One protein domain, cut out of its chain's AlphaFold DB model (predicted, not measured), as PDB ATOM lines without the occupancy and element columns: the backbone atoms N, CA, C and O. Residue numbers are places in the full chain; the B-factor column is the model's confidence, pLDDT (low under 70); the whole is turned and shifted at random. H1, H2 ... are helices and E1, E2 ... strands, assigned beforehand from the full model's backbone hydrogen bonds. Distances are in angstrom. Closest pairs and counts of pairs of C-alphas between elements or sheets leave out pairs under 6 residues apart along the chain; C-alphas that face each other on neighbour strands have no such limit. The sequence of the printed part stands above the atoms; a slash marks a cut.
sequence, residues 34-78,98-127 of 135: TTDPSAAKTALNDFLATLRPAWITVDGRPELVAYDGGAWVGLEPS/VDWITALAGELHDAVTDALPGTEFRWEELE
ATOM      1  N   THR A  34     141.665 140.111 125.739       57.56
ATOM      2  CA  THR A  34     143.087 139.818 125.467       57.56
ATOM      3  C   THR A  34     143.428 138.337 125.351       57.56
ATOM      4  O   THR A  34     144.525 138.009 124.903       57.56
ATOM      5  N   THR A  35     142.543 137.431 125.766       67.44
ATOM      6  CA  THR A  35     142.861 136.000 125.772       67.44
ATOM      7  C   THR A  35     142.544 135.384 124.422       67.44
ATOM      8  O   THR A  35     141.408 135.428 123.950       67.44
ATOM      9  N   ASP A  36     143.566 134.785 123.822       76.56
ATOM     10  CA  ASP A  36     143.453 134.004 122.600       76.56
ATOM     11  C   ASP A  36     142.496 132.807 122.814       76.56
ATOM     12  O   ASP A  36     142.742 131.984 123.704       76.56
ATOM     13  N   PRO A  37     141.429 132.659 122.005       77.88
ATOM     14  CA  PRO A  37     140.542 131.494 122.041       77.88
ATOM     15  C   PRO A  37     141.281 130.156 121.928       77.88
ATOM     16  O   PRO A  37     140.823 129.150 122.474       77.88
ATOM     17  N   SER A  38     142.421 130.129 121.233       81.38
ATOM     18  CA  SER A  38     143.254 128.933 121.117       81.38
ATOM     19  C   SER A  38     143.908 128.569 122.456       81.38
ATOM     20  O   SER A  38     143.893 127.402 122.843       81.38
ATOM     21  N   ALA A  39     144.372 129.565 123.216       84.06
ATOM     22  CA  ALA A  39     144.932 129.380 124.551       84.06
ATOM     23  C   ALA A  39     143.855 128.942 125.557       84.06
ATOM     24  O   ALA A  39     144.088 128.014 126.329       84.06
ATOM     25  N   ALA A  40     142.654 129.532 125.483       82.69
ATOM     26  CA  ALA A  40     141.489 129.097 126.260       82.69
ATOM     27  C   ALA A  40     141.152 127.625 126.002       82.69
ATOM     28  O   ALA A  40     141.003 126.839 126.936       82.69
ATOM     29  N   LYS A  41     141.097 127.224 124.729       82.38
ATOM     30  CA  LYS A  41     140.842 125.833 124.353       82.38
ATOM     31  C   LYS A  41     141.930 124.883 124.860       82.38
ATOM     32  O   LYS A  41     141.599 123.788 125.303       82.38
ATOM     33  N   THR A  42     143.200 125.279 124.798       86.12
ATOM     34  CA  THR A  42     144.317 124.472 125.313       86.12
ATOM     35  C   THR A  42     144.202 124.262 126.819       86.12
ATOM     36  O   THR A  42     144.149 123.114 127.243       86.12
ATOM     37  N   ALA A  43     144.040 125.329 127.609       87.88
ATOM     38  CA  ALA A  43     143.915 125.224 129.068       87.88
ATOM     39  C   ALA A  43     142.736 124.331 129.495       87.88
ATOM     40  O   ALA A  43     142.843 123.529 130.420       87.88
ATOM     41  N   LEU A  44     141.614 124.428 128.781       86.31
ATOM     42  CA  LEU A  44     140.439 123.598 129.030       86.31
ATOM     43  C   LEU A  44     140.653 122.124 128.671       86.31
ATOM     44  O   LEU A  44     140.195 121.245 129.396       86.31
ATOM     45  N   ASN A  45     141.360 121.840 127.577       83.94
ATOM     46  CA  ASN A  45     141.734 120.469 127.235       83.94
ATOM     47  C   ASN A  45     142.730 119.883 128.243       83.94
ATOM     48  O   ASN A  45     142.606 118.708 128.583       83.94
ATOM     49  N   ASP A  46     143.678 120.685 128.727       86.81
ATOM     50  CA  ASP A  46     144.646 120.263 129.743       86.81
ATOM     51  C   ASP A  46     143.933 119.909 131.055       86.81
ATOM     52  O   ASP A  46     144.204 118.853 131.624       86.81
ATOM     53  N   PHE A  47     142.952 120.713 131.479       86.81
ATOM     54  CA  PHE A  47     142.075 120.376 132.605       86.81
ATOM     55  C   PHE A  47     141.299 119.072 132.364       86.81
ATOM     56  O   PHE A  47     141.314 118.173 133.196       86.81
ATOM     57  N   LEU A  48     140.662 118.893 131.203       82.56
ATOM     58  CA  LEU A  48     139.953 117.640 130.911       82.56
ATOM     59  C   LEU A  48     140.879 116.414 130.916       82.56
ATOM     60  O   LEU A  48     140.432 115.309 131.234       82.56
ATOM     61  N   ALA A  49     142.158 116.597 130.588       82.88
ATOM     62  CA  ALA A  49     143.162 115.542 130.630       82.88
ATOM     63  C   ALA A  49     143.578 115.141 132.058       82.88
ATOM     64  O   ALA A  49     144.089 114.032 132.224       82.88
ATOM     65  N   THR A  50     143.348 115.978 133.081       83.31
ATOM     66  CA  THR A  50     143.589 115.601 134.491       83.31
ATOM     67  C   THR A  50     142.497 114.697 135.057       83.31
ATOM     68  O   THR A  50     142.701 114.050 136.084       83.31
ATOM     69  N   LEU A  51     141.344 114.641 134.395       78.38
ATOM     70  CA  LEU A  51     140.208 113.816 134.787       78.38
ATOM     71  C   LEU A  51     140.310 112.412 134.155       78.38
ATOM     72  O   LEU A  51     141.378 111.988 133.711       78.38
ATOM     73  N   ARG A  52     139.210 111.644 134.105       69.31
ATOM     74  CA  ARG A  52     139.117 110.419 133.281       69.31
ATOM     75  C   ARG A  52     138.440 110.741 131.942       69.31
ATOM     76  O   ARG A  52     137.240 110.481 131.807       69.31
ATOM     77  N   PRO A  53     139.151 111.335 130.965       63.25
ATOM     78  CA  PRO A  53     138.562 111.706 129.692       63.25
ATOM     79  C   PRO A  53     138.190 110.473 128.865       63.25
ATOM     80  O   PRO A  53     138.939 109.501 128.761       63.25
ATOM     81  N   ALA A  54     137.045 110.557 128.207       57.53
ATOM     82  CA  ALA A  54     136.603 109.692 127.137       57.53
ATOM     83  C   ALA A  54     136.188 110.567 125.950       57.53
ATOM     84  O   ALA A  54     135.504 111.579 126.095       57.53
ATOM     85  N   TRP A  55     136.593 110.163 124.752       56.12
ATOM     86  CA  TRP A  55     136.053 110.757 123.537       56.12
ATOM     87  C   TRP A  55     134.664 110.183 123.288       56.12
ATOM     88  O   TRP A  55     134.505 108.963 123.199       56.12
ATOM     89  N   ILE A  56     133.672 111.055 123.150       49.50
ATOM     90  CA  ILE A  56     132.330 110.675 122.712       49.50
ATOM     91  C   ILE A  56     131.991 111.391 121.409       49.50
ATOM     92  O   ILE A  56     132.532 112.451 121.108       49.50
ATOM     93  N   THR A  57     131.083 110.814 120.629       45.22
ATOM     94  CA  THR A  57     130.540 111.488 119.449       45.22
ATOM     95  C   THR A  57     129.213 112.135 119.815       45.22
ATOM     96  O   THR A  57     128.255 111.439 120.152       45.22
ATOM     97  N   VAL A  58     129.155 113.456 119.700       48.59
ATOM     98  CA  VAL A  58     127.980 114.300 119.927       48.59
ATOM     99  C   VAL A  58     127.613 114.951 118.598       48.59
ATOM    100  O   VAL A  58     128.430 115.652 118.010       48.59
ATOM    101  N   ASP A  59     126.417 114.672 118.072       50.78
ATOM    102  CA  ASP A  59     125.941 115.223 116.789       50.78
ATOM    103  C   ASP A  59     126.958 115.077 115.628       50.78
ATOM    104  O   ASP A  59     127.131 115.954 114.780       50.78
ATOM    105  N   GLY A  60     127.670 113.945 115.596       46.09
ATOM    106  CA  GLY A  60     128.685 113.642 114.578       46.09
ATOM    107  C   GLY A  60     130.043 114.324 114.787       46.09
ATOM    108  O   GLY A  60     130.926 114.166 113.943       46.09
ATOM    109  N   ARG A  61     130.239 115.048 115.894       43.81
ATOM    110  CA  ARG A  61     131.503 115.693 116.271       43.81
ATOM    111  C   ARG A  61     132.147 114.964 117.455       43.81
ATOM    112  O   ARG A  61     131.432 114.606 118.391       43.81
ATOM    113  N   PRO A  62     133.465 114.701 117.420       47.00
ATOM    114  CA  PRO A  62     134.167 114.163 118.574       47.00
ATOM    115  C   PRO A  62     134.284 115.254 119.641       47.00
ATOM    116  O   PRO A  62     134.915 116.282 119.404       47.00
ATOM    117  N   GLU A  63     133.698 115.008 120.805       55.62
ATOM    118  CA  GLU A  63     133.801 115.867 121.980       55.62
ATOM    119  C   GLU A  63     134.581 115.132 123.071       55.62
ATOM    120  O   GLU A  63     134.390 113.932 123.307       55.62
ATOM    121  N   LEU A  64     135.491 115.855 123.723       56.53
ATOM    122  CA  LEU A  64     136.214 115.344 124.879       56.53
ATOM    123  C   LEU A  64     135.320 115.522 126.103       56.53
ATOM    124  O   LEU A  64     135.003 116.652 126.474       56.53
ATOM    125  N   VAL A  65     134.914 114.410 126.712       58.19
ATOM    126  CA  VAL A  65     134.109 114.423 127.931       58.19
ATOM    127  C   VAL A  65     134.843 113.684 129.034       58.19
ATOM    128  O   VAL A  65     135.301 112.566 128.839       58.19
ATOM    129  N   ALA A  66     134.948 114.280 130.209       58.31
ATOM    130  CA  ALA A  66     135.521 113.645 131.379       58.31
ATOM    131  C   ALA A  66     134.442 113.198 132.360       58.31
ATOM    132  O   ALA A  66     133.433 113.881 132.533       58.31
ATOM    133  N   TYR A  67     134.676 112.061 133.014       59.41
ATOM    134  CA  TYR A  67     133.882 111.623 134.156       59.41
ATOM    135  C   TYR A  67     134.717 111.701 135.431       59.41
ATOM    136  O   TYR A  67     135.800 111.112 135.497       59.41
ATOM    137  N   ASP A  68     134.186 112.371 136.447       62.78
ATOM    138  CA  ASP A  68     134.752 112.366 137.791       62.78
ATOM    139  C   ASP A  68     133.672 112.050 138.824       62.78
ATOM    140  O   ASP A  68     132.763 112.848 139.049       62.78
ATOM    141  N   GLY A  69     133.738 110.838 139.387       57.84
ATOM    142  CA  GLY A  69     132.995 110.384 140.573       57.84
ATOM    143  C   GLY A  69     131.456 110.388 140.535       57.84
ATOM    144  O   GLY A  69     130.845 109.718 141.361       57.84
ATOM    145  N   GLY A  70     130.826 111.089 139.594       64.81
ATOM    146  CA  GLY A  70     129.392 111.403 139.578       64.81
ATOM    147  C   GLY A  70     128.998 112.541 138.623       64.81
ATOM    148  O   GLY A  70     127.809 112.714 138.340       64.81
ATOM    149  N   ALA A  71     129.969 113.272 138.067       69.81
ATOM    150  CA  ALA A  71     129.744 114.363 137.128       69.81
ATOM    151  C   ALA A  71     130.468 114.159 135.791       69.81
ATOM    152  O   ALA A  71     131.536 113.553 135.705       69.81
ATOM    153  N   TRP A  72     129.847 114.686 134.741       72.50
ATOM    154  CA  TRP A  72     130.320 114.699 133.367       72.50
ATOM    155  C   TRP A  72     130.718 116.120 132.988       72.50
ATOM    156  O   TRP A  72     129.920 117.040 133.165       72.50
ATOM    157  N   VAL A  73     131.911 116.293 132.430       77.19
ATOM    158  CA  VAL A  73     132.427 117.592 131.983       77.19
ATOM    159  C   VAL A  73     132.741 117.531 130.501       77.19
ATOM    160  O   VAL A  73     133.397 116.589 130.080       77.19
ATOM    161  N   GLY A  74     132.328 118.515 129.710       76.12
ATOM    162  CA  GLY A  74     132.662 118.595 128.287       76.12
ATOM    163  C   GLY A  74     132.807 120.029 127.798       76.12
ATOM    164  O   GLY A  74     132.452 120.970 128.510       76.12
ATOM    165  N   LEU A  75     133.325 120.192 126.582       79.19
ATOM    166  CA  LEU A  75     133.392 121.489 125.910       79.19
ATOM    167  C   LEU A  75     132.255 121.624 124.903       79.19
ATOM    168  O   LEU A  75     131.866 120.656 124.259       79.19
ATOM    169  N   GLU A  76     131.763 122.844 124.736       76.62
ATOM    170  CA  GLU A  76     130.913 123.211 123.613       76.62
ATOM    171  C   GLU A  76     131.482 124.444 122.898       76.62
ATOM    172  O   GLU A  76     132.182 125.269 123.503       76.62
ATOM    173  N   PRO A  77     131.186 124.612 121.598       74.00
ATOM    174  CA  PRO A  77     131.437 125.869 120.911       74.00
ATOM    175  C   PRO A  77     130.768 127.042 121.633       74.00
ATOM    176  O   PRO A  77     129.692 126.892 122.213       74.00
ATOM    177  N   SER A  78     131.370 128.229 121.543       74.81
ATOM    178  CA  SER A  78     130.732 129.426 122.087       74.81
ATOM    179  C   SER A  78     129.367 129.670 121.434       74.81
ATOM    180  O   SER A  78     129.284 129.688 120.202       74.81
ATOM    181  N   VAL A  98     125.007 118.504 143.368       71.81
ATOM    182  CA  VAL A  98     125.514 119.841 143.712       71.81
ATOM    183  C   VAL A  98     126.958 119.776 144.196       71.81
ATOM    184  O   VAL A  98     127.763 120.619 143.800       71.81
ATOM    185  N   ASP A  99     127.296 118.776 145.007       75.12
ATOM    186  CA  ASP A  99     128.631 118.635 145.585       75.12
ATOM    187  C   ASP A  99     129.651 118.294 144.494       75.12
ATOM    188  O   ASP A  99     130.682 118.961 144.397       75.12
ATOM    189  N   TRP A 100     129.320 117.361 143.593       77.56
ATOM    190  CA  TRP A 100     130.175 117.036 142.445       77.56
ATOM    191  C   TRP A 100     130.387 118.231 141.514       77.56
ATOM    192  O   TRP A 100     131.515 118.509 141.109       77.56
ATOM    193  N   ILE A 101     129.321 118.966 141.184       78.31
ATOM    194  CA  ILE A 101     129.429 120.153 140.325       78.31
ATOM    195  C   ILE A 101     130.260 121.242 141.001       78.31
ATOM    196  O   ILE A 101     131.072 121.881 140.337       78.31
ATOM    197  N   THR A 102     130.067 121.467 142.301       77.38
ATOM    198  CA  THR A 102     130.781 122.518 143.039       77.38
ATOM    199  C   THR A 102     132.270 122.210 143.130       77.38
ATOM    200  O   THR A 102     133.081 123.106 142.900       77.38
ATOM    201  N   ALA A 103     132.629 120.955 143.414       82.19
ATOM    202  CA  ALA A 103     134.020 120.513 143.439       82.19
ATOM    203  C   ALA A 103     134.690 120.726 142.072       82.19
ATOM    204  O   ALA A 103     135.681 121.450 141.982       82.19
ATOM    205  N   LEU A 104     134.085 120.214 140.996       83.12
ATOM    206  CA  LEU A 104     134.626 120.362 139.641       83.12
ATOM    207  C   LEU A 104     134.669 121.812 139.156       83.12
ATOM    208  O   LEU A 104     135.588 122.188 138.436       83.12
ATOM    209  N   ALA A 105     133.690 122.639 139.526       83.75
ATOM    210  CA  ALA A 105     133.700 124.059 139.186       83.75
ATOM    211  C   ALA A 105     134.855 124.800 139.876       83.75
ATOM    212  O   ALA A 105     135.437 125.701 139.270       83.75
ATOM    213  N   GLY A 106     135.191 124.415 141.112       83.81
ATOM    214  CA  GLY A 106     136.367 124.911 141.828       83.81
ATOM    215  C   GLY A 106     137.665 124.502 141.136       83.81
ATOM    216  O   GLY A 106     138.456 125.367 140.776       83.81
ATOM    217  N   GLU A 107     137.834 123.210 140.854       88.31
ATOM    218  CA  GLU A 107     139.029 122.692 140.172       88.31
ATOM    219  C   GLU A 107     139.221 123.300 138.777       88.31
ATOM    220  O   GLU A 107     140.333 123.686 138.416       88.31
ATOM    221  N   LEU A 108     138.137 123.442 138.003       86.44
ATOM    222  CA  LEU A 108     138.164 124.116 136.705       86.44
ATOM    223  C   LEU A 108     138.620 125.569 136.846       86.44
ATOM    224  O   LEU A 108     139.425 126.043 136.044       86.44
ATOM    225  N   HIS A 109     138.066 126.291 137.824       86.50
ATOM    226  CA  HIS A 109     138.409 127.689 138.039       86.50
ATOM    227  C   HIS A 109     139.897 127.839 138.346       86.50
ATOM    228  O   HIS A 109     140.570 128.634 137.688       86.50
ATOM    229  N   ASP A 110     140.405 127.062 139.301       86.62
ATOM    230  CA  ASP A 110     141.802 127.118 139.725       86.62
ATOM    231  C   ASP A 110     142.729 126.773 138.551       86.62
ATOM    232  O   ASP A 110     143.588 127.573 138.182       86.62
ATOM    233  N   ALA A 111     142.475 125.657 137.857       87.56
ATOM    234  CA  ALA A 111     143.292 125.224 136.723       87.56
ATOM    235  C   ALA A 111     143.345 126.264 135.588       87.56
ATOM    236  O   ALA A 111     144.407 126.528 135.015       87.56
ATOM    237  N   VAL A 112     142.206 126.870 135.244       84.56
ATOM    238  CA  VAL A 112     142.132 127.820 134.128       84.56
ATOM    239  C   VAL A 112     142.660 129.194 134.515       84.56
ATOM    240  O   VAL A 112     143.278 129.843 133.676       84.56
ATOM    241  N   THR A 113     142.446 129.659 135.744       84.06
ATOM    242  CA  THR A 113     142.979 130.961 136.178       84.06
ATOM    243  C   THR A 113     144.484 130.927 136.427       84.06
ATOM    244  O   THR A 113     145.145 131.931 136.150       84.06
ATOM    245  N   ASP A 114     145.042 129.778 136.817       86.06
ATOM    246  CA  ASP A 114     146.491 129.556 136.850       86.06
ATOM    247  C   ASP A 114     147.100 129.591 135.438       86.06
ATOM    248  O   ASP A 114     148.130 130.231 135.210       86.06
ATOM    249  N   ALA A 115     146.453 128.939 134.465       85.75
ATOM    250  CA  ALA A 115     146.921 128.906 133.078       85.75
ATOM    251  C   ALA A 115     146.699 130.235 132.332       85.75
ATOM    252  O   ALA A 115     147.508 130.623 131.487       85.75
ATOM    253  N   LEU A 116     145.597 130.932 132.626       84.38
ATOM    254  CA  LEU A 116     145.150 132.158 131.962       84.38
ATOM    255  C   LEU A 116     144.761 133.221 133.006       84.38
ATOM    256  O   LEU A 116     143.565 133.474 133.222       84.38
ATOM    257  N   PRO A 117     145.750 133.888 133.631       81.62
ATOM    258  CA  PRO A 117     145.497 134.890 134.657       81.62
ATOM    259  C   PRO A 117     144.580 136.017 134.173       81.62
ATOM    260  O   PRO A 117     144.756 136.563 133.082       81.62
ATOM    261  N   GLY A 118     143.605 136.389 135.006       76.19
ATOM    262  CA  GLY A 118     142.621 137.431 134.690       76.19
ATOM    263  C   GLY A 118     141.417 136.953 133.870       76.19
ATOM    264  O   GLY A 118     140.612 137.785 133.454       76.19
ATOM    265  N   THR A 119     141.285 135.642 133.642       78.12
ATOM    266  CA  THR A 119     140.056 135.037 133.108       78.12
ATOM    267  C   THR A 119     138.952 135.064 134.161       78.12
ATOM    268  O   THR A 119     139.178 134.727 135.321       78.12
ATOM    269  N   GLU A 120     137.740 135.419 133.749       79.00
ATOM    270  CA  GLU A 120     136.540 135.342 134.572       79.00
ATOM    271  C   GLU A 120     135.618 134.236 134.055       79.00
ATOM    272  O   GLU A 120     135.434 134.060 132.849       79.00
ATOM    273  N   PHE A 121     134.983 133.507 134.968       77.44
ATOM    274  CA  PHE A 121     133.940 132.551 134.614       77.44
ATOM    275  C   PHE A 121     132.566 133.149 134.861       77.44
ATOM    276  O   PHE A 121     132.246 133.600 135.963       77.44
ATOM    277  N   ARG A 122     131.711 133.073 133.844       79.50
ATOM    278  CA  ARG A 122     130.281 133.292 134.006       79.50
ATOM    279  C   ARG A 122     129.561 131.961 133.982       79.50
ATOM    280  O   ARG A 122     129.534 131.282 132.961       79.50
ATOM    281  N   TRP A 123     128.938 131.639 135.100       79.50
ATOM    282  CA  TRP A 123     128.184 130.410 135.264       79.50
ATOM    283  C   TRP A 123     126.698 130.633 135.007       79.50
ATOM    284  O   TRP A 123     126.117 131.626 135.451       79.50
ATOM    285  N   GLU A 124     126.081 129.689 134.313       79.00
ATOM    286  CA  GLU A 124     124.659 129.667 134.014       79.00
ATOM    287  C   GLU A 124     124.108 128.266 134.266       79.00
ATOM    288  O   GLU A 124     124.640 127.281 133.756       79.00
ATOM    289  N   GLU A 125     123.039 128.177 135.052       77.56
ATOM    290  CA  GLU A 125     122.286 126.937 135.195       77.56
ATOM    291  C   GLU A 125     121.410 126.735 133.960       77.56
ATOM    292  O   GLU A 125     120.645 127.620 133.570       77.56
ATOM    293  N   LEU A 126     121.528 125.562 133.348       67.94
ATOM    294  CA  LEU A 126     120.729 125.158 132.205       67.94
ATOM    295  C   LEU A 126     119.672 124.145 132.635       67.94
ATOM    296  O   LEU A 126     119.869 123.355 133.560       67.94
ATOM    297  N   GLU A 127     118.564 124.109 131.893       67.00
ATOM    298  CA  GLU A 127     117.676 122.954 131.965       67.00
ATOM    299  C   GLU A 127     118.476 121.680 131.656       67.00
ATOM    300  O   GLU A 127     119.264 121.684 130.704       67.00
TER     301      GLU A 127
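Overview. This is residues 34 to 78 and 98 to 127 of the 135 residues of an uncharacterized protein of Actinomycetales bacterium (UniProt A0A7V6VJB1). A small twisted sheet of three strands, E1 E2 E3, has helix H1 slanting over one of its faces, while helix H2 starts beside the first residue of E3 and reaches H1 with its residues 108 to 115. After H2 the backbone folds back into E4, a strand that lies away from the sheet and pairs with no named strand. The printed part has 75 residues with two named helices and four named strands, in the order H1 E1 E2 E3 H2 E4. The sheet's order is E1 E2 E3, all antiparallel, and the class is mixed, helices and strands. The whole is compact, with a radius of gyration of the C-alphas of 12.6 A and spans of 31 by 30 by 26 A.

Arrangement. Begin at the sheet, where E1, residues 52 to 58, E2, residues 61 to 68, and E3, residues 71 to 76, form a meander, each strand the antiparallel neighbour of the one before. E1 and E2 are a hairpin; look for N 54 and O 65, 2.7 A apart. E2 and E3 are a hairpin too, with N 66 and O 73 at 2.8 A. The sheet is only just strongly twisted, its C-alphas up to 4.4 A off the best plane. H1, residues 37 to 50, and H2, residues 98 to 115, are on one face of it, giving two layers, helices and sheet. H1 has a height over the sheet of 10.0 A and runs slantwise to the strands, at 37 degrees to E2 on the local plane; its closest C-alphas to E2 are those of Leu 48 and Ala 66, 6.0 A. For H2 and E3 the closest C-alphas are those of Trp 100 and Ala 71, 6.0 A. H2 touches H1 with residues 108 to 115 alone, at a steep tilt of 53 degrees, opposite ways; the closest C-alphas are those of Ala 43 and Val 112, 6.0 A. E4, residues 120 to 126, is apart from H1, E1, E2 and E3; its closest C-alpha to H2 is Phe 121, 7.4 A from that of His 109. In H1 and H2 every O i to N i+4 pair is within hydrogen-bond range.

Along the chain. Find C-alpha 61 at (131.503, 115.693, 116.271); from there E2 runs 22.0 A to C-alpha 68. Beside it, E1 measures 17.8 A and E3 16.2 A. H1 starts at C-alpha 37, (140.542, 131.494, 122.041), and is 20.4 A long; H2 is 25.6 A long. E4 runs 19.0 A and ends at C-alpha 126, (120.729, 125.158, 132.205).

Size, cuts and confidence. The C-alphas of Thr 34 and Gly 69 are the two farthest apart, 34.6 A. Residues 79 to 97 are not printed, and C-alphas 78 and 98 stand 24.2 A apart across this cut, in the link from E3 to H2. Of the links that are printed whole, each is tight. The mean pLDDT of the printed part is 73.6; look for values under 70 at residues 34 to 35, 52 to 71 and 126 to 127.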